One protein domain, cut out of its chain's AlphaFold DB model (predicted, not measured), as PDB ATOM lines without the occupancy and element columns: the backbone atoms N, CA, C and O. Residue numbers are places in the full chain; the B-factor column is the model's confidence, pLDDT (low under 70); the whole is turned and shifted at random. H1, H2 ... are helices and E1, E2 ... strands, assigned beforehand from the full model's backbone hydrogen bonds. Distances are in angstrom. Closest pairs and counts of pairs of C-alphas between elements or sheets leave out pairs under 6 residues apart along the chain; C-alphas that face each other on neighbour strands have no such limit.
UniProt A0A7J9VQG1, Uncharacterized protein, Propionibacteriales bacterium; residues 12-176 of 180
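Overview. This is residues 12 to 176 of the 180 residues of an uncharacterized protein of Propionibacteriales bacterium (UniProt A0A7J9VQG1). A twisted wall of six antiparallel strands has H4 crossing one face, with H1, H2 and the long H3 clustered towards its E1 edge. At one end of the long axis the hairpin E2 and E3 reaches outward, its residues 68 to 73 sticking out; at the other end the hairpin E8 and E9 packs on H5. The printed part has 165 residues, with five named helices and ten named strands in the order E1 H1 H2 H3 E2 E3 H4 E4 E5 E6 E7 H5 E8 E9 E10; the large sheet runs E1 E7 E6 E5 E4 E10, and the class is mixed, helices and strands. The whole is compact, with a radius of gyration of the C-alphas of 17.3 A, yet elongated in outline, spanning 59 by 36 by 25 A.

Along the chain. E1, residues 15 to 18, begins with C-alpha 15 at (105.443, 242.751, 263.924). H1 is residues 19 to 26, H2 37 to 41, and H3 44 to 60, 24.5 A long. E2 is residues 64 to 69, E3 72 to 77, and H4 79 to 90, 16.0 A long, with C-alpha 90 at (98.753, 245.002, 280.937). E4 is residues 93 to 99, E5 106 to 113 with 23.5 A, E6 116 to 122, and E7 127 to 134 with 22.9 A. H5 is residues 139 to 145, E8 151 to 155, E9 158 to 161, and E10 168 to 175, ending with C-alpha 175 at (86.423, 240.488, 280.741).

Arrangement. E4 to E7 form a meander, each strand the antiparallel neighbour of the one before; N 109 and O 120 of E5 and E6 are 2.9 A apart, within hydrogen-bond range. At the edges, N 17 of E1 and O 128 of E7 are 2.8 A apart, and N 169 of E10 and O 98 of E4 2.9 A. H1 and H4 on one face of this sheet make two layers; H4 runs across the strands, at a height over the sheet of 8.2 A. H1 touches H3 about perpendicular, at 86 degrees, the closest C-alphas being those of Glu 21 and Ala 54, 5.0 A apart. H1 also touches H2, with C-alphas 20 and 39 5.6 A apart. H5 only grazes the sheet, with its residues 141 to 145. Every O i to N i+4 pair is within hydrogen-bond range in H2, H3 and H4, against 2 of 4 in H1 and 2 of 3 in H5.

Size, cuts and confidence. The C-alphas farthest apart, those of Asp 70 and Gly 164, are 61.0 A apart. The printed part has no cut and no long link. Its mean pLDDT is 78.2; 45 residues are under 70, among them 146 to 176.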
ATOM      1  N   CYS A  12     101.309 251.739 264.354       67.12
ATOM      2  CA  CYS A  12     102.708 251.362 264.484       67.12
ATOM      3  C   CYS A  12     103.055 250.218 263.517       67.12
ATOM      4  O   CYS A  12     102.180 249.579 262.925       67.12
ATOM      5  N   GLU A  13     104.356 249.956 263.388       76.12
ATOM      6  CA  GLU A  13     104.910 248.873 262.575       76.12
ATOM      7  C   GLU A  13     104.280 247.509 262.914       76.12
ATOM      8  O   GLU A  13     104.108 247.153 264.083       76.12
ATOM      9  N   LEU A  14     103.937 246.746 261.871       86.19
ATOM     10  CA  LEU A  14     103.442 245.377 261.988       86.19
ATOM     11  C   LEU A  14     104.599 244.445 262.365       86.19
ATOM     12  O   LEU A  14     105.531 244.259 261.584       86.19
ATOM     13  N   LEU A  15     104.500 243.787 263.518       92.31
ATOM     14  CA  LEU A  15     105.443 242.751 263.924       92.31
ATOM     15  C   LEU A  15     104.897 241.371 263.570       92.31
ATOM     16  O   LEU A  15     103.763 241.031 263.890       92.31
ATOM     17  N   THR A  16     105.727 240.562 262.916       95.12
ATOM     18  CA  THR A  16     105.441 239.142 262.683       95.12
ATOM     19  C   THR A  16     106.310 238.307 263.612       95.12
ATOM     20  O   THR A  16     107.532 238.435 263.574       95.12
ATOM     21  N   LEU A  17     105.705 237.482 264.458       94.94
ATOM     22  CA  LEU A  17     106.385 236.638 265.437       94.94
ATOM     23  C   LEU A  17     105.888 235.197 265.316       94.94
ATOM     24  O   LEU A  17     104.743 234.962 264.954       94.94
ATOM     25  N   GLN A  18     106.743 234.232 265.614       95.25
ATOM     26  CA  GLN A  18     106.357 232.826 265.745       95.25
ATOM     27  C   GLN A  18     105.913 232.522 267.181       95.25
ATOM     28  O   GLN A  18     106.408 233.155 268.115       95.25
ATOM     29  N   ASP A  19     105.071 231.504 267.381       92.94
ATOM     30  CA  ASP A  19     104.646 231.026 268.709       92.94
ATOM     31  C   ASP A  19     105.824 230.907 269.684       92.94
ATOM     32  O   ASP A  19     105.779 231.401 270.808       92.94
ATOM     33  N   ALA A  20     106.911 230.269 269.238       94.19
ATOM     34  CA  ALA A  20     108.102 230.063 270.053       94.19
ATOM     35  C   ALA A  20     108.831 231.377 270.394       94.19
ATOM     36  O   ALA A  20     109.439 231.471 271.455       94.19
ATOM     37  N   GLU A  21     108.757 232.404 269.537       95.56
ATOM     38  CA  GLU A  21     109.329 233.728 269.825       95.56
ATOM     39  C   GLU A  21     108.516 234.457 270.902       95.56
ATOM     40  O   GLU A  21     109.095 235.059 271.805       95.56
ATOM     41  N   LEU A  22     107.183 234.364 270.862       92.50
ATOM     42  CA  LEU A  22     106.320 234.921 271.909       92.50
ATOM     43  C   LEU A  22     106.408 234.131 273.218       92.50
ATOM     44  O   LEU A  22     106.424 234.734 274.290       92.50
ATOM     45  N   ALA A  23     106.531 232.804 273.148       91.88
ATOM     46  CA  ALA A  23     106.630 231.925 274.312       91.88
ATOM     47  C   ALA A  23     107.829 232.237 275.218       91.88
ATOM     48  O   ALA A  23     107.742 232.006 276.423       91.88
ATOM     49  N   ILE A  24     108.917 232.796 274.673       91.12
ATOM     50  CA  ILE A  24     110.072 233.265 275.458       91.12
ATOM     51  C   ILE A  24     109.653 234.332 276.481       91.12
ATOM     52  O   ILE A  24     110.167 234.350 277.598       91.12
ATOM     53  N   PHE A  25     108.707 235.204 276.122       88.88
ATOM     54  CA  PHE A  25     108.281 236.333 276.956       88.88
ATOM     55  C   PHE A  25     106.973 236.065 277.696       88.88
ATOM     56  O   PHE A  25     106.819 236.417 278.868       88.88
ATOM     57  N   ASP A  26     106.013 235.448 277.011       83.62
ATOM     58  CA  ASP A  26     104.712 235.135 277.582       83.62
ATOM     59  C   ASP A  26     104.799 233.915 278.519       83.62
ATOM     60  O   ASP A  26     104.074 233.819 279.514       83.62
ATOM     61  N   GLY A  27     105.729 232.994 278.280       81.44
ATOM     62  CA  GLY A  27     105.650 231.661 278.859       81.44
ATOM     63  C   GLY A  27     104.478 230.869 278.266       81.44
ATOM     64  O   GLY A  27     103.651 231.377 277.513       81.44
ATOM     65  N   LEU A  28     104.404 229.582 278.598       72.19
ATOM     66  CA  LEU A  28     103.532 228.638 277.885       72.19
ATOM     67  C   LEU A  28     102.070 228.635 278.368       72.19
ATOM     68  O   LEU A  28     101.192 228.175 277.650       72.19
ATOM     69  N   ASN A  29     101.795 229.147 279.573       59.56
ATOM     70  CA  ASN A  29     100.497 229.006 280.249       59.56
ATOM     71  C   ASN A  29      99.819 230.354 280.540       59.56
ATOM     72  O   ASN A  29      99.401 230.616 281.671       59.56
ATOM     73  N   ARG A  30      99.688 231.236 279.541       66.50
ATOM     74  CA  ARG A  30      98.893 232.466 279.698       66.50
ATOM     75  C   ARG A  30      97.451 232.247 279.259       66.50
ATOM     76  O   ARG A  30      97.152 232.190 278.074       66.50
ATOM     77  N   HIS A  31      96.533 232.216 280.225       58.84
ATOM     78  CA  HIS A  31      95.087 232.134 279.972       58.84
ATOM     79  C   HIS A  31      94.482 233.394 279.319       58.84
ATOM     80  O   HIS A  31      93.309 233.391 278.954       58.84
ATOM     81  N   HIS A  32      95.259 234.473 279.185       65.25
ATOM     82  CA  HIS A  32      94.802 235.781 278.706       65.25
ATOM     83  C   HIS A  32      95.541 236.246 277.443       65.25
ATOM     84  O   HIS A  32      95.634 237.440 277.195       65.25
ATOM     85  N   ALA A  33      96.097 235.323 276.657       76.56
ATOM     86  CA  ALA A  33      96.758 235.636 275.396       76.56
ATOM     87  C   ALA A  33      96.234 234.753 274.259       76.56
ATOM     88  O   ALA A  33      95.589 233.732 274.504       76.56
ATOM     89  N   ALA A  34      96.510 235.151 273.015       81.69
ATOM     90  CA  ALA A  34      96.309 234.281 271.873       81.69
ATOM     91  C   ALA A  34      97.074 232.959 272.070       81.69
ATOM     92  O   ALA A  34      98.155 232.949 272.669       81.69
ATOM     93  N   PRO A  35      96.509 231.835 271.608       81.50
ATOM     94  CA  PRO A  35      97.059 230.520 271.901       81.50
ATOM     95  C   PRO A  35      98.388 230.291 271.170       81.50
ATOM     96  O   PRO A  35      98.471 230.491 269.965       81.50
ATOM     97  N   LEU A  36      99.386 229.779 271.894       86.62
ATOM     98  CA  LEU A  36     100.712 229.415 271.374       86.62
ATOM     99  C   LEU A  36     100.720 227.943 270.924       86.62
ATOM    100  O   LEU A  36     101.380 227.095 271.533       86.62
ATOM    101  N   ARG A  37      99.866 227.596 269.957       81.56
ATOM    102  CA  ARG A  37      99.466 226.203 269.672       81.56
ATOM    103  C   ARG A  37     100.620 225.287 269.283       81.56
ATOM    104  O   ARG A  37     100.688 224.171 269.791       81.56
ATOM    105  N   THR A  38     101.496 225.736 268.395       87.56
ATOM    106  CA  THR A  38     102.585 224.917 267.857       87.56
ATOM    107  C   THR A  38     103.583 224.577 268.953       87.56
ATOM    108  O   THR A  38     103.809 223.402 269.218       87.56
ATOM    109  N   VAL A  39     104.089 225.578 269.680       90.00
ATOM    110  CA  VAL A  39     105.084 225.379 270.745       90.00
ATOM    111  C   VAL A  39     104.501 224.664 271.970       90.00
ATOM    112  O   VAL A  39     105.199 223.881 272.615       90.00
ATOM    113  N   SER A  40     103.213 224.872 272.274       87.12
ATOM    114  CA  SER A  40     102.536 224.192 273.389       87.12
ATOM    115  C   SER A  40     102.270 222.712 273.108       87.12
ATOM    116  O   SER A  40     102.154 221.930 274.050       87.12
ATOM    117  N   ALA A  41     102.177 222.317 271.835       89.62
ATOM    118  CA  ALA A  41     101.970 220.929 271.425       89.62
ATOM    119  C   ALA A  41     103.268 220.104 271.375       89.62
ATOM    120  O   ALA A  41     103.202 218.876 271.329       89.62
ATOM    121  N   LEU A  42     104.436 220.756 271.382       92.25
ATOM    122  CA  LEU A  42     105.731 220.077 271.398       92.25
ATOM    123  C   LEU A  42     105.963 219.373 272.737       92.25
ATOM    124  O   LEU A  42     105.540 219.862 273.789       92.25
ATOM    125  N   ASP A  43     106.688 218.254 272.706       95.94
ATOM    126  CA  ASP A  43     107.277 217.678 273.914       95.94
ATOM    127  C   ASP A  43     108.374 218.593 274.490       95.94
ATOM    128  O   ASP A  43     108.729 219.613 273.903       95.94
ATOM    129  N   GLU A  44     108.872 218.267 275.680       94.31
ATOM    130  CA  GLU A  44     109.831 219.109 276.401       94.31
ATOM    131  C   GLU A  44     111.112 219.375 275.598       94.31
ATOM    132  O   GLU A  44     111.505 220.531 275.456       94.31
ATOM    133  N   GLN A  45     111.707 218.339 275.003       96.81
ATOM    134  CA  GLN A  45     112.959 218.474 274.261       96.81
ATOM    135  C   GLN A  45     112.765 219.297 272.981       96.81
ATOM    136  O   GLN A  45     113.493 220.263 272.745       96.81
ATOM    137  N   ALA A  46     111.762 218.960 272.168       96.19
ATOM    138  CA  ALA A  46     111.468 219.697 270.943       96.19
ATOM    139  C   ALA A  46     111.100 221.158 271.245       96.19
ATOM    140  O   ALA A  46     111.404 222.062 270.464       96.19
ATOM    141  N   ARG A  47     110.470 221.408 272.396       95.00
ATOM    142  CA  ARG A  47     110.148 222.755 272.856       95.00
ATOM    143  C   ARG A  47     111.395 223.547 273.230       95.00
ATOM    144  O   ARG A  47     111.501 224.693 272.810       95.00
ATOM    145  N   GLU A  48     112.331 222.968 273.976       95.44
ATOM    146  CA  GLU A  48     113.608 223.622 274.291       95.44
ATOM    147  C   GLU A  48     114.384 223.984 273.017       95.44
ATOM    148  O   GLU A  48     114.838 225.122 272.870       95.44
ATOM    149  N   GLU A  49     114.462 223.059 272.058       96.62
ATOM    150  CA  GLU A  49     115.094 223.293 270.754       96.62
ATOM    151  C   GLU A  49     114.396 224.429 269.984       96.62
ATOM    152  O   GLU A  49     115.055 225.340 269.467       96.62
ATOM    153  N   ALA A  50     113.058 224.436 269.958       95.12
ATOM    154  CA  ALA A  50     112.270 225.478 269.306       95.12
ATOM    155  C   ALA A  50     112.455 226.859 269.959       95.12
ATOM    156  O   ALA A  50     112.579 227.856 269.242       95.12
ATOM    157  N   LEU A  51     112.504 226.927 271.294       95.81
ATOM    158  CA  LEU A  51     112.745 228.164 272.045       95.81
ATOM    159  C   LEU A  51     114.170 228.686 271.819       95.81
ATOM    160  O   LEU A  51     114.351 229.883 271.599       95.81
ATOM    161  N   GLY A  52     115.175 227.806 271.796       95.69
ATOM    162  CA  GLY A  52     116.554 228.180 271.475       95.69
ATOM    163  C   GLY A  52     116.688 228.753 270.062       95.69
ATOM    164  O   GLY A  52     117.268 229.823 269.869       95.69
ATOM    165  N   ALA A  53     116.078 228.093 269.072       96.81
ATOM    166  CA  ALA A  53     116.042 228.588 267.697       96.81
ATOM    167  C   ALA A  53     115.272 229.915 267.571       96.81
ATOM    168  O   ALA A  53     115.669 230.794 266.807       96.81
ATOM    169  N   ALA A  54     114.181 230.080 268.323       96.56
ATOM    170  CA  ALA A  54     113.416 231.322 268.367       96.56
ATOM    171  C   ALA A  54     114.227 232.482 268.949       96.56
ATOM    172  O   ALA A  54     114.236 233.566 268.370       96.56
ATOM    173  N   PHE A  55     114.970 232.249 270.031       95.50
ATOM    174  CA  PHE A  55     115.863 233.257 270.594       95.50
ATOM    175  C   PHE A  55     116.948 233.674 269.591       95.50
ATOM    176  O   PHE A  55     117.188 234.866 269.411       95.50
ATOM    177  N   GLY A  56     117.534 232.713 268.865       95.69
ATOM    178  CA  GLY A  56     118.474 232.989 267.773       95.69
ATOM    179  C   GLY A  56     117.889 233.911 266.696       95.69
ATOM    180  O   GLY A  56     118.502 234.920 266.354       95.69
ATOM    181  N   ARG A  57     116.662 233.643 266.230       96.50
ATOM    182  CA  ARG A  57     115.977 234.509 265.250       96.50
ATOM    183  C   ARG A  57     115.683 235.908 265.789       96.50
ATOM    184  O   ARG A  57     115.796 236.881 265.047       96.50
ATOM    185  N   LEU A  58     115.312 236.032 267.065       95.88
ATOM    186  CA  LEU A  58     115.088 237.336 267.697       95.88
ATOM    187  C   LEU A  58     116.370 238.182 267.741       95.88
ATOM    188  O   LEU A  58     116.287 239.395 267.535       95.88
ATOM    189  N   LEU A  59     117.531 237.548 267.957       95.00
ATOM    190  CA  LEU A  59     118.844 238.196 267.862       95.00
ATOM    191  C   LEU A  59     119.164 238.616 266.420       95.00
ATOM    192  O   LEU A  59     119.524 239.764 266.181       95.00
ATOM    193  N   GLU A  60     118.993 237.717 265.446       95.88
ATOM    194  CA  GLU A  60     119.258 237.994 264.022       95.88
ATOM    195  C   GLU A  60     118.417 239.155 263.471       95.88
ATOM    196  O   GLU A  60     118.850 239.879 262.576       95.88
ATOM    197  N   ARG A  61     117.208 239.335 264.013       94.56
ATOM    198  CA  ARG A  61     116.255 240.383 263.626       94.56
ATOM    199  C   ARG A  61     116.401 241.672 264.431       94.56
ATOM    200  O   ARG A  61     115.561 242.557 264.278       94.56
ATOM    201  N   ASP A  62     117.407 241.769 265.301       93.81
ATOM    202  CA  ASP A  62     117.636 242.928 266.170       93.81
ATOM    203  C   ASP A  62     116.450 243.270 267.100       93.81
ATOM    204  O   ASP A  62     116.358 244.373 267.642       93.81
ATOM    205  N   LEU A  63     115.536 242.321 267.321       93.25
ATOM    206  CA  LEU A  63     114.414 242.486 268.249       93.25
ATOM    207  C   LEU A  63     114.837 242.249 269.696       93.25
ATOM    208  O   LEU A  63     114.224 242.780 270.623       93.25
ATOM    209  N   VAL A  64     115.893 241.463 269.872       94.62
ATOM    210  CA  VAL A  64     116.580 241.239 271.132       94.62
ATOM    211  C   VAL A  64     118.068 241.442 270.888       94.62
ATOM    212  O   VAL A  64     118.592 241.018 269.863       94.62
ATOM    213  N   ARG A  65     118.764 242.072 271.827       93.44
ATOM    214  CA  ARG A  65     120.223 242.179 271.830       93.44
ATOM    215  C   ARG A  65     120.746 241.784 273.192       93.44
ATOM    216  O   ARG A  65     120.143 242.101 274.213       93.44
ATOM    217  N   HIS A  66     121.869 241.092 273.192       88.19
ATOM    218  CA  HIS A  66     122.603 240.788 274.405       88.19
ATOM    219  C   HIS A  66     123.829 241.691 274.457       88.19
ATOM    220  O   HIS A  66     124.685 241.625 273.573       88.19
ATOM    221  N   GLU A  67     123.914 242.516 275.492       88.88
ATOM    222  CA  GLU A  67     125.068 243.372 275.746       88.88
ATOM    223  C   GLU A  67     125.644 243.065 277.125       88.88
ATOM    224  O   GLU A  67     125.025 242.415 277.965       88.88
ATOM    225  N   THR A  68     126.890 243.469 277.347       85.06
ATOM    226  CA  THR A  68     127.509 243.384 278.668       85.06
ATOM    227  C   THR A  68     127.829 244.793 279.122       85.06
ATOM    228  O   THR A  68     128.732 245.426 278.577       85.06
ATOM    229  N   VAL A  69     127.083 245.270 280.111       81.00
ATOM    230  CA  VAL A  69     127.212 246.609 280.686       81.00
ATOM    231  C   VAL A  69     127.783 246.438 282.087       81.00
ATOM    232  O   VAL A  69     127.265 245.667 282.888       81.00
ATOM    233  N   ASP A  70     128.931 247.063 282.356       86.62
ATOM    234  CA  ASP A  70     129.625 246.979 283.651       86.62
ATOM    235  C   ASP A  70     129.870 245.541 284.166       86.62
ATOM    236  O   ASP A  70     129.884 245.267 285.366       86.62
ATOM    237  N   GLY A  71     130.091 244.594 283.245       87.81
ATOM    238  CA  GLY A  71     130.327 243.180 283.564       87.81
ATOM    239  C   GLY A  71     129.062 242.368 283.859       87.81
ATOM    240  O   GLY A  71     129.172 241.193 284.210       87.81
ATOM    241  N   GLN A  72     127.876 242.960 283.699       85.12
ATOM    242  CA  GLN A  72     126.588 242.278 283.796       85.12
ATOM    243  C   GLN A  72     126.001 242.045 282.405       85.12
ATOM    244  O   GLN A  72     126.036 242.922 281.548       85.12
ATOM    245  N   ALA A  73     125.482 240.838 282.181       84.12
ATOM    246  CA  ALA A  73     124.746 240.507 280.971       84.12
ATOM    247  C   ALA A  73     123.380 241.205 281.001       84.12
ATOM    248  O   ALA A  73     122.555 240.915 281.869       84.12
ATOM    249  N   GLU A  74     123.149 242.105 280.051       89.12
ATOM    250  CA  GLU A  74     121.879 242.789 279.851       89.12
ATOM    251  C   GLU A  74     121.209 242.292 278.570       89.12
ATOM    252  O   GLU A  74     121.846 242.073 277.536       89.12
ATOM    253  N   LEU A  75     119.891 242.106 278.650       88.38
ATOM    254  CA  LEU A  75     119.061 241.767 277.507       88.38
ATOM    255  C   LEU A  75     118.243 242.994 277.116       88.38
ATOM    256  O   LEU A  75     117.313 243.388 277.820       88.38
ATOM    257  N   HIS A  76     118.576 243.586 275.978       92.00
ATOM    258  CA  HIS A  76     117.841 244.709 275.417       92.00
ATOM    259  C   HIS A  76     116.757 244.188 274.481       92.00
ATOM    260  O   HIS A  76     117.020 243.365 273.608       92.00
ATOM    261  N   ILE A  77     115.537 244.687 274.644       91.31
ATOM    262  CA  ILE A  77     114.397 244.361 273.786       91.31
ATOM    263  C   ILE A  77     114.077 245.602 272.961       91.31
ATOM    264  O   ILE A  77     113.919 246.693 273.514       91.31
ATOM    265  N   ALA A  78     113.978 245.449 271.640       91.19
ATOM    266  CA  ALA A  78     113.636 246.547 270.748       91.19
ATOM    267  C   ALA A  78     112.295 247.174 271.153       91.19
ATOM    268  O   ALA A  78     111.336 246.473 271.485       91.19
ATOM    269  N   GLN A  79     112.212 248.504 271.094       89.12
ATOM    270  CA  GLN A  79     111.049 249.254 271.573       89.12
ATOM    271  C   GLN A  79     109.704 248.775 270.991       89.12
ATOM    272  O   GLN A  79     108.751 248.690 271.771       89.12
ATOM    273  N   PRO A  80     109.581 248.423 269.692       87.44
ATOM    274  CA  PRO A  80     108.326 247.895 269.156       87.44
ATOM    275  C   PRO A  80     107.884 246.600 269.850       87.44
ATOM    276  O   PRO A  80     106.731 246.488 270.269       87.44
ATOM    277  N   LEU A  81     108.812 245.657 270.051       89.31
ATOM    278  CA  LEU A  81     108.544 244.395 270.744       89.31
ATOM    279  C   LEU A  81     108.236 244.635 272.228       89.31
ATOM    280  O   LEU A  81     107.253 244.111 272.740       89.31
ATOM    281  N   ALA A  82     109.010 245.485 272.906       88.44
ATOM    282  CA  ALA A  82     108.770 245.827 274.307       88.44
ATOM    283  C   ALA A  82     107.383 246.463 274.517       88.44
ATOM    284  O   ALA A  82     106.650 246.067 275.424       88.44
ATOM    285  N   SER A  83     106.991 247.405 273.653       85.56
ATOM    286  CA  SER A  83     105.689 248.087 273.731       85.56
ATOM    287  C   SER A  83     104.533 247.106 273.527       85.56
ATOM    288  O   SER A  83     103.552 247.135 274.271       85.56
ATOM    289  N   LEU A  84     104.679 246.195 272.562       87.81
ATOM    290  CA  LEU A  84     103.737 245.109 272.308       87.81
ATOM    291  C   LEU A  84     103.594 244.190 273.529       87.81
ATOM    292  O   LEU A  84     102.473 243.924 273.958       87.81
ATOM    293  N   LEU A  85     104.706 243.735 274.114       87.06
ATOM    294  CA  LEU A  85     104.696 242.816 275.260       87.06
ATOM    295  C   LEU A  85     104.063 243.457 276.499       87.06
ATOM    296  O   LEU A  85     103.257 242.823 277.183       87.06
ATOM    297  N   VAL A  86     104.382 244.728 276.764       86.62
ATOM    298  CA  VAL A  86     103.792 245.490 277.872       86.62
ATOM    299  C   VAL A  86     102.282 245.606 277.699       86.62
ATOM    300  O   VAL A  86     101.544 245.289 278.630       86.62
ATOM    301  N   LEU A  87     101.801 246.005 276.519       85.12
ATOM    302  CA  LEU A  87     100.365 246.179 276.293       85.12
ATOM    303  C   LEU A  87      99.601 244.857 276.335       85.12
ATOM    304  O   LEU A  87      98.543 244.799 276.958       85.12
ATOM    305  N   ARG A  88     100.154 243.783 275.759       86.56
ATOM    306  CA  ARG A  88      99.576 242.434 275.870       86.56
ATOM    307  C   ARG A  88      99.432 241.998 277.325       86.56
ATOM    308  O   ARG A  88      98.394 241.467 277.701       86.56
ATOM    309  N   SER A  89     100.456 242.239 278.147       82.69
ATOM    310  CA  SER A  89     100.453 241.834 279.556       82.69
ATOM    311  C   SER A  89      99.596 242.727 280.456       82.69
ATOM    312  O   SER A  89      99.119 242.260 281.488       82.69
ATOM    313  N   ALA A  90      99.452 244.010 280.120       81.94
ATOM    314  CA  ALA A  90      98.753 245.002 280.937       81.94
ATOM    315  C   ALA A  90      97.292 245.222 280.515       81.94
ATOM    316  O   ALA A  90      96.582 246.008 281.151       81.94
ATOM    317  N   ALA A  91      96.838 244.577 279.438       80.94
ATOM    318  CA  ALA A  91      95.483 244.742 278.942       80.94
ATOM    319  C   ALA A  91      94.454 244.216 279.959       80.94
ATOM    320  O   ALA A  91      94.410 243.013 280.227       80.94
ATOM    321  N   PRO A  92      93.583 245.083 280.509       72.75
ATOM    322  CA  PRO A  92      92.501 244.660 281.393       72.75
ATOM    323  C   PRO A  92      91.434 243.839 280.668       72.75
ATOM    324  O   PRO A  92      90.574 243.255 281.310       72.75
ATOM    325  N   GLN A  93      91.402 243.836 279.339       71.31
ATOM    326  CA  GLN A  93      90.405 243.092 278.579       71.31
ATOM    327  C   GLN A  93      91.045 242.502 277.336       71.31
ATOM    328  O   GLN A  93      91.782 243.188 276.622       71.31
ATOM    329  N   VAL A  94      90.720 241.234 277.087       76.25
ATOM    330  CA  VAL A  94      91.155 240.514 275.897       76.25
ATOM    331  C   VAL A  94      89.933 239.928 275.210       76.25
ATOM    332  O   VAL A  94      89.179 239.149 275.798       76.25
ATOM    333  N   THR A  95      89.727 240.327 273.958       79.25
ATOM    334  CA  THR A  95      88.711 239.721 273.092       79.25
ATOM    335  C   THR A  95      89.395 238.686 272.220       79.25
ATOM    336  O   THR A  95      90.294 239.044 271.465       79.25
ATOM    337  N   LEU A  96      88.979 237.424 272.324       75.19
ATOM    338  CA  LEU A  96      89.514 236.327 271.523       75.19
ATOM    339  C   LEU A  96      88.399 235.727 270.666       75.19
ATOM    340  O   LEU A  96      87.371 235.288 271.189       75.19
ATOM    341  N   LEU A  97      88.629 235.682 269.359       72.38
ATOM    342  CA  LEU A  97      87.788 234.972 268.402       72.38
ATOM    343  C   LEU A  97      88.590 233.807 267.808       72.38
ATOM    344  O   LEU A  97      89.782 233.954 267.531       72.38
ATOM    345  N   GLU A  98      87.940 232.662 267.604       73.06
ATOM    346  CA  GLU A  98      88.479 231.533 266.831       73.06
ATOM    347  C   GLU A  98      87.619 231.329 265.602       73.06
ATOM    348  O   GLU A  98      86.391 231.253 265.699       73.06
ATOM    349  N   ARG A  99      88.274 231.201 264.454       67.44
ATOM    350  CA  ARG A  99      87.619 230.765 263.243       67.44
ATOM    351  C   ARG A  99      87.699 229.256 263.184       67.44
ATOM    352  O   ARG A  99      88.794 228.710 263.078       67.44
ATOM    353  N   ARG A 100      86.556 228.591 263.243       58.84
ATOM    354  CA  ARG A 100      86.418 227.158 263.012       58.84
ATOM    355  C   ARG A 100      86.091 226.913 261.545       58.84
ATOM    356  O   ARG A 100      84.976 226.540 261.203       58.84
ATOM    357  N   ASP A 101      87.074 227.129 260.676       57.12
ATOM    358  CA  ASP A 101      87.030 226.521 259.346       57.12
ATOM    359  C   ASP A 101      87.356 225.016 259.467       57.12
ATOM    360  O   ASP A 101      87.980 224.584 260.439       57.12
ATOM    361  N   ALA A 102      86.916 224.218 258.488       50.38
ATOM    362  CA  ALA A 102      86.789 222.758 258.584       50.38
ATOM    363  C   ALA A 102      88.063 221.982 258.983       50.38
ATOM    364  O   ALA A 102      87.926 220.909 259.565       50.38
ATOM    365  N   ASP A 103      89.267 222.515 258.730       55.38
ATOM    366  CA  ASP A 103      90.514 221.759 258.927       55.38
ATOM    367  C   ASP A 103      91.593 222.472 259.765       55.38
ATOM    368  O   ASP A 103      92.490 221.805 260.282       55.38
ATOM    369  N   GLN A 104      91.552 223.804 259.922       58.41
ATOM    370  CA  GLN A 104      92.633 224.560 260.573       58.41
ATOM    371  C   GLN A 104      92.123 225.860 261.224       58.41
ATOM    372  O   GLN A 104      91.676 226.763 260.517       58.41
ATOM    373  N   PRO A 105      92.198 225.993 262.558       62.03
ATOM    374  CA  PRO A 105      91.674 227.165 263.241       62.03
ATOM    375  C   PRO A 105      92.639 228.352 263.181       62.03
ATOM    376  O   PRO A 105      93.845 228.198 263.374       62.03
ATOM    377  N   ALA A 106      92.082 229.544 262.973       76.38
ATOM    378  CA  ALA A 106      92.792 230.821 263.040       76.38
ATOM    379  C   ALA A 106      92.245 231.666 264.197       76.38
ATOM    380  O   ALA A 106      91.057 231.589 264.515       76.38
ATOM    381  N   PHE A 107      93.089 232.495 264.812       81.38
ATOM    382  CA  PHE A 107      92.702 233.317 265.962       81.38
ATOM    383  C   PHE A 107      92.808 234.799 265.652       81.38
ATOM    384  O   PHE A 107      93.693 235.246 264.920       81.38
ATOM    385  N   ARG A 108      91.913 235.561 266.275       86.12
ATOM    386  CA  ARG A 108      92.029 237.010 266.414       86.12
ATOM    387  C   ARG A 108      92.013 237.358 267.888       86.12
ATOM    388  O   ARG A 108      91.088 236.950 268.588       86.12
ATOM    389  N   ALA A 109      93.016 238.094 268.348       86.94
ATOM    390  CA  ALA A 109      93.101 238.573 269.719       86.94
ATOM    391  C   ALA A 109      93.224 240.098 269.747       86.94
ATOM    392  O   ALA A 109      93.999 240.686 268.996       86.94
ATOM    393  N   LEU A 110      92.419 240.739 270.598       88.06
ATOM    394  CA  LEU A 110      92.423 242.184 270.803       88.06
ATOM    395  C   LEU A 110      92.758 242.434 272.256       88.06
ATOM    396  O   LEU A 110      91.958 242.105 273.133       88.06
ATOM    397  N   TYR A 111      93.906 243.047 272.495       88.25
ATOM    398  CA  TYR A 111      94.310 243.487 273.822       88.25
ATOM    399  C   TYR A 111      94.033 244.973 273.911       88.25
ATOM    400  O   TYR A 111      94.563 245.747 273.115       88.25
ATOM    401  N   HIS A 112      93.190 245.373 274.853       86.25
ATOM    402  CA  HIS A 112      92.710 246.745 274.933       86.25
ATOM    403  C   HIS A 112      93.103 247.394 276.257       86.25
ATOM    404  O   HIS A 112      92.788 246.864 277.321       86.25
ATOM    405  N   HIS A 113      93.753 248.560 276.183       85.38
ATOM    406  CA  HIS A 113      94.107 249.391 277.331       85.38
ATOM    407  C   HIS A 113      93.905 250.885 277.011       85.38
ATOM    408  O   HIS A 113      94.776 251.546 276.444       85.38
ATOM    409  N   GLY A 114      92.755 251.446 277.395       85.69
ATOM    410  CA  GLY A 114      92.449 252.861 277.156       85.69
ATOM    411  C   GLY A 114      92.164 253.148 275.681       85.69
ATOM    412  O   GLY A 114      91.168 252.683 275.167       85.69
ATOM    413  N   GLU A 115      93.006 253.922 274.999       87.31
ATOM    414  CA  GLU A 115      92.907 254.118 273.535       87.31
ATOM    415  C   GLU A 115      93.907 253.242 272.764       87.31
ATOM    416  O   GLU A 115      93.974 253.302 271.537       87.31
ATOM    417  N   LEU A 116      94.738 252.468 273.465       86.94
ATOM    418  CA  LEU A 116      95.756 251.620 272.856       86.94
ATOM    419  C   LEU A 116      95.202 250.216 272.670       86.94
ATOM    420  O   LEU A 116      94.673 249.609 273.609       86.94
ATOM    421  N   VAL A 117      95.354 249.696 271.457       88.06
ATOM    422  CA  VAL A 117      94.942 248.341 271.109       88.06
ATOM    423  C   VAL A 117      96.078 247.588 270.442       88.06
ATOM    424  O   VAL A 117      96.778 248.119 269.581       88.06
ATOM    425  N   VAL A 118      96.229 246.327 270.822       90.19
ATOM    426  CA  VAL A 118      97.036 245.362 270.081       90.19
ATOM    427  C   VAL A 118      96.071 244.458 269.331       90.19
ATOM    428  O   VAL A 118      95.321 243.714 269.959       90.19
ATOM    429  N   ASP A 119      96.083 244.561 268.006       91.00
ATOM    430  CA  ASP A 119      95.366 243.670 267.093       91.00
ATOM    431  C   ASP A 119      96.314 242.556 266.655       91.00
ATOM    432  O   ASP A 119      97.375 242.815 266.081       91.00
ATOM    433  N   GLU A 120      95.947 241.319 266.955       91.75
ATOM    434  CA  GLU A 120      96.730 240.142 266.637       91.75
ATOM    435  C   GLU A 120      95.928 239.150 265.792       91.75
ATOM    436  O   GLU A 120      94.844 238.705 266.170       91.75
ATOM    437  N   SER A 121      96.516 238.746 264.665       90.50
ATOM    438  CA  SER A 121      96.145 237.522 263.940       90.50
ATOM    439  C   SER A 121      97.077 236.398 264.327       90.50
ATOM    440  O   SER A 121      98.287 236.611 264.314       90.50
ATOM    441  N   VAL A 122      96.535 235.197 264.487       90.19
ATOM    442  CA  VAL A 122      97.323 233.963 264.526       90.19
ATOM    443  C   VAL A 122      96.811 233.036 263.440       90.19
ATOM    444  O   VAL A 122      95.614 232.734 263.397       90.19
ATOM    445  N   ASP A 123      97.695 232.624 262.539       88.38
ATOM    446  CA  ASP A 123      97.375 231.572 261.578       88.38
ATOM    447  C   ASP A 123      97.643 230.173 262.153       88.38
ATOM    448  O   ASP A 123      98.097 229.998 263.283       88.38
ATOM    449  N   HIS A 124      97.296 229.154 261.377       83.25
ATOM    450  CA  HIS A 124      97.377 227.757 261.792       83.25
ATOM    451  C   HIS A 124      98.814 227.247 261.971       83.25
ATOM    452  O   HIS A 124      99.009 226.205 262.596       83.25
ATOM    453  N   GLU A 125      99.806 227.963 261.432       88.19
ATOM    454  CA  GLU A 125     101.228 227.633 261.562       88.19
ATOM    455  C   GLU A 125     101.847 228.244 262.826       88.19
ATOM    456  O   GLU A 125     103.041 228.074 263.060       88.19
ATOM    457  N   GLY A 126     101.064 228.953 263.646       88.75
ATOM    458  CA  GLY A 126     101.593 229.660 264.810       88.75
ATOM    459  C   GLY A 126     102.350 230.936 264.438       88.75
ATOM    460  O   GLY A 126     103.269 231.359 265.142       88.75
ATOM    461  N   THR A 127     102.001 231.560 263.306       93.19
ATOM    462  CA  THR A 127     102.516 232.886 262.964       93.19
ATOM    463  C   THR A 127     101.566 233.956 263.484       93.19
ATOM    464  O   THR A 127     100.433 234.119 263.021       93.19
ATOM    465  N   HIS A 128     102.079 234.745 264.416       93.94
ATOM    466  CA  HIS A 128     101.436 235.904 265.000       93.94
ATOM    467  C   HIS A 128     101.775 237.156 264.194       93.94
ATOM    468  O   HIS A 128     102.935 237.554 264.092       93.94
ATOM    469  N   ARG A 129     100.765 237.816 263.631       94.19
ATOM    470  CA  ARG A 129     100.898 239.146 263.017       94.19
ATOM    471  C   ARG A 129     100.224 240.148 263.932       94.19
ATOM    472  O   ARG A 129      99.002 240.102 264.076       94.19
ATOM    473  N   VAL A 130     101.025 241.012 264.540       92.06
ATOM    474  CA  VAL A 130     100.618 241.870 265.645       92.06
ATOM    475  C   VAL A 130     100.847 243.328 265.292       92.06
ATOM    476  O   VAL A 130     101.942 243.720 264.891       92.06
ATOM    477  N   GLN A 131      99.813 244.138 265.475       90.31
ATOM    478  CA  GLN A 131      99.854 245.559 265.195       90.31
ATOM    479  C   GLN A 131      99.375 246.353 266.403       90.31
ATOM    480  O   GLN A 131      98.294 246.112 266.940       90.31
ATOM    481  N   LEU A 132     100.178 247.335 266.805       87.75
ATOM    482  CA  LEU A 132      99.767 248.338 267.773       87.75
ATOM    483  C   LEU A 132      99.050 249.475 267.042       87.75
ATOM    484  O   LEU A 132      99.560 250.019 266.061       87.75
ATOM    485  N   ARG A 133      97.863 249.830 267.528       86.56
ATOM    486  CA  ARG A 133      97.054 250.930 267.002       86.56
ATOM    487  C   ARG A 133      96.570 251.800 268.154       86.56
ATOM    488  O   ARG A 133      96.340 251.311 269.263       86.56
ATOM    489  N   ARG A 134      96.343 253.081 267.873       86.00
ATOM    490  CA  ARG A 134      95.559 253.958 268.747       86.00
ATOM    491  C   ARG A 134      94.169 254.165 268.158       86.00
ATOM    492  O   ARG A 134      94.056 254.580 267.010       86.00
ATOM    493  N   THR A 135      93.117 253.898 268.923       82.75
ATOM    494  CA  THR A 135      91.729 254.085 268.487       82.75
ATOM    495  C   THR A 135      90.852 254.630 269.610       82.75
ATOM    496  O   THR A 135      90.999 254.250 270.766       82.75
ATOM    497  N   ALA A 136      89.919 255.517 269.258       79.38
ATOM    498  CA  ALA A 136      88.923 256.048 270.192       79.38
ATOM    499  C   ALA A 136      87.750 255.078 270.426       79.38
ATOM    500  O   ALA A 136      87.004 255.251 271.386       79.38
ATOM    501  N   THR A 137      87.558 254.098 269.534       76.81
ATOM    502  CA  THR A 137      86.518 253.064 269.647       76.81
ATOM    503  C   THR A 137      87.007 251.718 269.111       76.81
ATOM    504  O   THR A 137      87.814 251.658 268.179       76.81
ATOM    505  N   LEU A 138      86.508 250.614 269.668       75.69
ATOM    506  CA  LEU A 138      86.893 249.259 269.242       75.69
ATOM    507  C   LEU A 138      86.126 248.764 268.013       75.69
ATOM    508  O   LEU A 138      86.594 247.866 267.312       75.69
ATOM    509  N   ALA A 139      84.964 249.355 267.731       71.81
ATOM    510  CA  ALA A 139      84.093 248.958 266.629       71.81
ATOM    511  C   ALA A 139      84.803 248.799 265.274       71.81
ATOM    512  O   ALA A 139      84.589 247.768 264.641       71.81
ATOM    513  N   PRO A 140      85.621 249.761 264.798       69.69
ATOM    514  CA  PRO A 140      86.261 249.646 263.489       69.69
ATOM    515  C   PRO A 140      87.266 248.494 263.424       69.69
ATOM    516  O   PRO A 140      87.367 247.836 262.394       69.69
ATOM    517  N   VAL A 141      87.972 248.226 264.528       76.31
ATOM    518  CA  VAL A 141      88.951 247.133 264.624       76.31
ATOM    519  C   VAL A 141      88.232 245.787 264.598       76.31
ATOM    520  O   VAL A 141      88.530 244.940 263.766       76.31
ATOM    521  N   LEU A 142      87.201 245.630 265.432       73.38
ATOM    522  CA  LEU A 142      86.381 244.416 265.470       73.38
ATOM    523  C   LEU A 142      85.639 244.173 264.146       73.38
ATOM    524  O   LEU A 142      85.512 243.035 263.707       73.38
ATOM    525  N   ALA A 143      85.159 245.233 263.492       69.12
ATOM    526  CA  ALA A 143      84.504 245.132 262.192       69.12
ATOM    527  C   ALA A 143      85.473 244.698 261.081       69.12
ATOM    528  O   ALA A 143      85.052 244.004 260.165       69.12
ATOM    529  N   ALA A 144      86.759 245.060 261.158       72.19
ATOM    530  CA  ALA A 144      87.764 244.637 260.178       72.19
ATOM    531  C   ALA A 144      88.080 243.131 260.242       72.19
ATOM    532  O   ALA A 144      88.613 242.568 259.288       72.19
ATOM    533  N   TRP A 145      87.760 242.475 261.356       73.69
ATOM    534  CA  TRP A 145      87.982 241.040 261.536       73.69
ATOM    535  C   TRP A 145      86.882 240.164 260.943       73.69
ATOM    536  O   TRP A 145      87.104 238.978 260.707       73.69
ATOM    537  N   LEU A 146      85.708 240.749 260.727       66.94
ATOM    538  CA  LEU A 146      84.509 240.063 260.275       66.94
ATOM    539  C   LEU A 146      84.265 240.396 258.803       66.94
ATOM    540  O   LEU A 146      84.436 241.537 258.367       66.94
ATOM    541  N   ALA A 147      83.822 239.421 258.016       64.38
ATOM    542  CA  ALA A 147      83.310 239.698 256.689       64.38
ATOM    543  C   ALA A 147      82.098 240.643 256.802       64.38
ATOM    544  O   ALA A 147      81.280 240.505 257.717       64.38
ATOM    545  N   PRO A 148      81.903 241.584 255.858       61.19
ATOM    546  CA  PRO A 148      80.771 242.511 255.911       61.19
ATOM    547  C   PRO A 148      79.402 241.820 256.030       61.19
ATOM    548  O   PRO A 148      78.471 242.387 256.596       61.19
ATOM    549  N   SER A 149      79.273 240.595 255.512       56.91
ATOM    550  CA  SER A 149      78.070 239.760 255.613       56.91
ATOM    551  C   SER A 149      77.771 239.264 257.030       56.91
ATOM    552  O   SER A 149      76.603 239.016 257.339       56.91
ATOM    553  N   GLU A 150      78.789 239.149 257.881       58.94
ATOM    554  CA  GLU A 150      78.693 238.675 259.266       58.94
ATOM    555  C   GLU A 150      78.252 239.802 260.217       58.94
ATOM    556  O   GLU A 150      77.695 239.548 261.286       58.94
ATOM    557  N   ILE A 151      78.420 241.066 259.815       57.81
ATOM    558  CA  ILE A 151      78.114 242.241 260.635       57.81
ATOM    559  C   ILE A 151      76.637 242.628 260.489       57.81
ATOM    560  O   ILE A 151      76.165 243.030 259.425       57.81
ATOM    561  N   ARG A 152      75.884 242.568 261.592       54.44
ATOM    562  CA  ARG A 152      74.494 243.051 261.651       54.44
ATOM    563  C   ARG A 152      74.419 244.541 261.983       54.44
ATOM    564  O   ARG A 152      73.613 245.254 261.390       54.44
ATOM    565  N   SER A 153      75.209 244.996 262.951       50.34
ATOM    566  CA  SER A 153      75.276 246.406 263.356       50.34
ATOM    567  C   SER A 153      76.555 246.705 264.131       50.34
ATOM    568  O   SER A 153      77.073 245.831 264.823       50.34
ATOM    569  N   VAL A 154      77.005 247.958 264.078       49.06
ATOM    570  CA  VAL A 154      78.191 248.465 264.781       49.06
ATOM    571  C   VAL A 154      77.781 249.673 265.626       49.06
ATOM    572  O   VAL A 154      77.117 250.573 265.114       49.06
ATOM    573  N   SER A 155      78.142 249.696 266.910       46.31
ATOM    574  CA  SER A 155      77.819 250.799 267.824       46.31
ATOM    575  C   SER A 155      78.880 250.944 268.911       46.31
ATOM    576  O   SER A 155      79.016 250.056 269.748       46.31
ATOM    577  N   GLY A 156      79.576 252.083 268.954       58.50
ATOM    578  CA  GLY A 156      80.571 252.369 269.995       58.50
ATOM    579  C   GLY A 156      81.675 251.312 270.023       58.50
ATOM    580  O   GLY A 156      82.409 251.187 269.055       58.50
ATOM    581  N   ASP A 157      81.746 250.520 271.092       54.28
ATOM    582  CA  ASP A 157      82.724 249.431 271.259       54.28
ATOM    583  C   ASP A 157      82.123 248.037 271.035       54.28
ATOM    584  O   ASP A 157      82.661 247.029 271.481       54.28
ATOM    585  N   SER A 158      80.964 247.957 270.382       47.66
ATOM    586  CA  SER A 158      80.243 246.702 270.176       47.66
ATOM    587  C   SER A 158      79.957 246.452 268.701       47.66
ATOM    588  O   SER A 158      79.455 247.323 267.983       47.66
ATOM    589  N   VAL A 159      80.221 245.219 268.266       53.28
ATOM    590  CA  VAL A 159      79.800 244.692 266.966       53.28
ATOM    591  C   VAL A 159      78.808 243.563 267.212       53.28
ATOM    592  O   VAL A 159      79.099 242.613 267.934       53.28
ATOM    593  N   VAL A 160      77.613 243.681 266.638       56.00
ATOM    594  CA  VAL A 160      76.597 242.624 266.678       56.00
ATOM    595  C   VAL A 160      76.784 241.763 265.440       56.00
ATOM    596  O   VAL A 160      76.603 242.243 264.318       56.00
ATOM    597  N   VAL A 161      77.125 240.499 265.657       56.34
ATOM    598  CA  VAL A 161      77.342 239.507 264.600       56.34
ATOM    599  C   VAL A 161      76.033 238.764 264.320       56.34
ATOM    600  O   VAL A 161      75.185 238.617 265.207       56.34
ATOM    601  N   ARG A 162      75.814 238.335 263.075       51.75
ATOM    602  CA  ARG A 162      74.710 237.423 262.751       51.75
ATOM    603  C   ARG A 162      74.970 236.066 263.419       51.75
ATOM    604  O   ARG A 162      76.048 235.515 263.231       51.75
ATOM    605  N   PRO A 163      74.017 235.506 264.183       47.47
ATOM    606  CA  PRO A 163      74.139 234.133 264.644       47.47
ATOM    607  C   PRO A 163      73.866 233.205 263.455       47.47
ATOM    608  O   PRO A 163      72.722 233.118 263.008       47.47
ATOM    609  N   GLY A 164      74.901 232.557 262.918       45.47
ATOM    610  CA  GLY A 164      74.733 231.527 261.890       45.47
ATOM    611  C   GLY A 164      75.947 231.313 260.983       45.47
ATOM    612  O   GLY A 164      76.386 232.236 260.308       45.47
ATOM    613  N   ASP A 165      76.414 230.065 260.986       47.69
ATOM    614  CA  ASP A 165      77.033 229.257 259.920       47.69
ATOM    615  C   ASP A 165      78.388 229.636 259.272       47.69
ATOM    616  O   ASP A 165      78.997 228.748 258.674       47.69
ATOM    617  N   ASP A 166      78.932 230.850 259.446       44.28
ATOM    618  CA  ASP A 166      80.063 231.332 258.609       44.28
ATOM    619  C   ASP A 166      81.469 231.351 259.267       44.28
ATOM    620  O   ASP A 166      82.448 231.737 258.625       44.28
ATOM    621  N   GLY A 167      81.617 230.864 260.506       50.62
ATOM    622  CA  GLY A 167      82.907 230.317 260.952       50.62
ATOM    623  C   GLY A 167      83.615 230.953 262.149       50.62
ATOM    624  O   GLY A 167      84.573 230.338 262.595       50.62
ATOM    625  N   TRP A 168      83.197 232.080 262.739       52.47
ATOM    626  CA  TRP A 168      83.800 232.568 264.001       52.47
ATOM    627  C   TRP A 168      82.965 232.199 265.235       52.47
ATOM    628  O   TRP A 168      81.915 232.791 265.487       52.47
ATOM    629  N   ASP A 169      83.476 231.279 266.055       54.69
ATOM    630  CA  ASP A 169      82.930 231.003 267.384       54.69
ATOM    631  C   ASP A 169      83.595 231.951 268.392       54.69
ATOM    632  O   ASP A 169      84.813 231.943 268.596       54.69
ATOM    633  N   GLN A 170      82.798 232.788 269.059       50.53
ATOM    634  CA  GLN A 170      83.293 233.620 270.154       50.53
ATOM    635  C   GLN A 170      83.610 232.722 271.360       50.53
ATOM    636  O   GLN A 170      82.722 232.405 272.148       50.53
ATOM    637  N   LEU A 171      84.869 232.296 271.517       42.97
ATOM    638  CA  LEU A 171      85.247 231.428 272.643       42.97
ATOM    639  C   LEU A 171      85.213 232.127 273.990       42.97
ATOM    640  O   LEU A 171      84.941 231.476 274.996       42.97
ATOM    641  N   ALA A 172      85.497 233.427 274.029       40.75
ATOM    642  CA  ALA A 172      85.426 234.202 275.253       40.75
ATOM    643  C   ALA A 172      85.451 235.703 274.945       40.75
ATOM    644  O   ALA A 172      86.393 236.211 274.340       40.75
ATOM    645  N   THR A 173      84.481 236.448 275.477       40.19
ATOM    646  CA  THR A 173      84.822 237.785 275.983       40.19
ATOM    647  C   THR A 173      85.405 237.560 277.371       40.19
ATOM    648  O   THR A 173      84.664 237.474 278.352       40.19
ATOM    649  N   ALA A 174      86.723 237.388 277.471       33.16
ATOM    650  CA  ALA A 174      87.376 237.379 278.770       33.16
ATOM    651  C   ALA A 174      87.428 238.831 279.265       33.16
ATOM    652  O   ALA A 174      88.384 239.569 279.027       33.16
ATOM    653  N   THR A 175      86.361 239.265 279.938       32.28
ATOM    654  CA  THR A 175      86.423 240.488 280.741       32.28
ATOM    655  C   THR A 175      87.320 240.168 281.929       32.28
ATOM    656  O   THR A 175      86.863 239.563 282.900       32.28
ATOM    657  N   VAL A 176      88.606 240.517 281.860       29.55
ATOM    658  CA  VAL A 176      89.452 240.451 283.049       29.55
ATOM    659  C   VAL A 176      89.009 241.610 283.938       29.55
ATOM    660  O   VAL A 176      89.348 242.773 283.743       29.55
TER     661      VAL A 176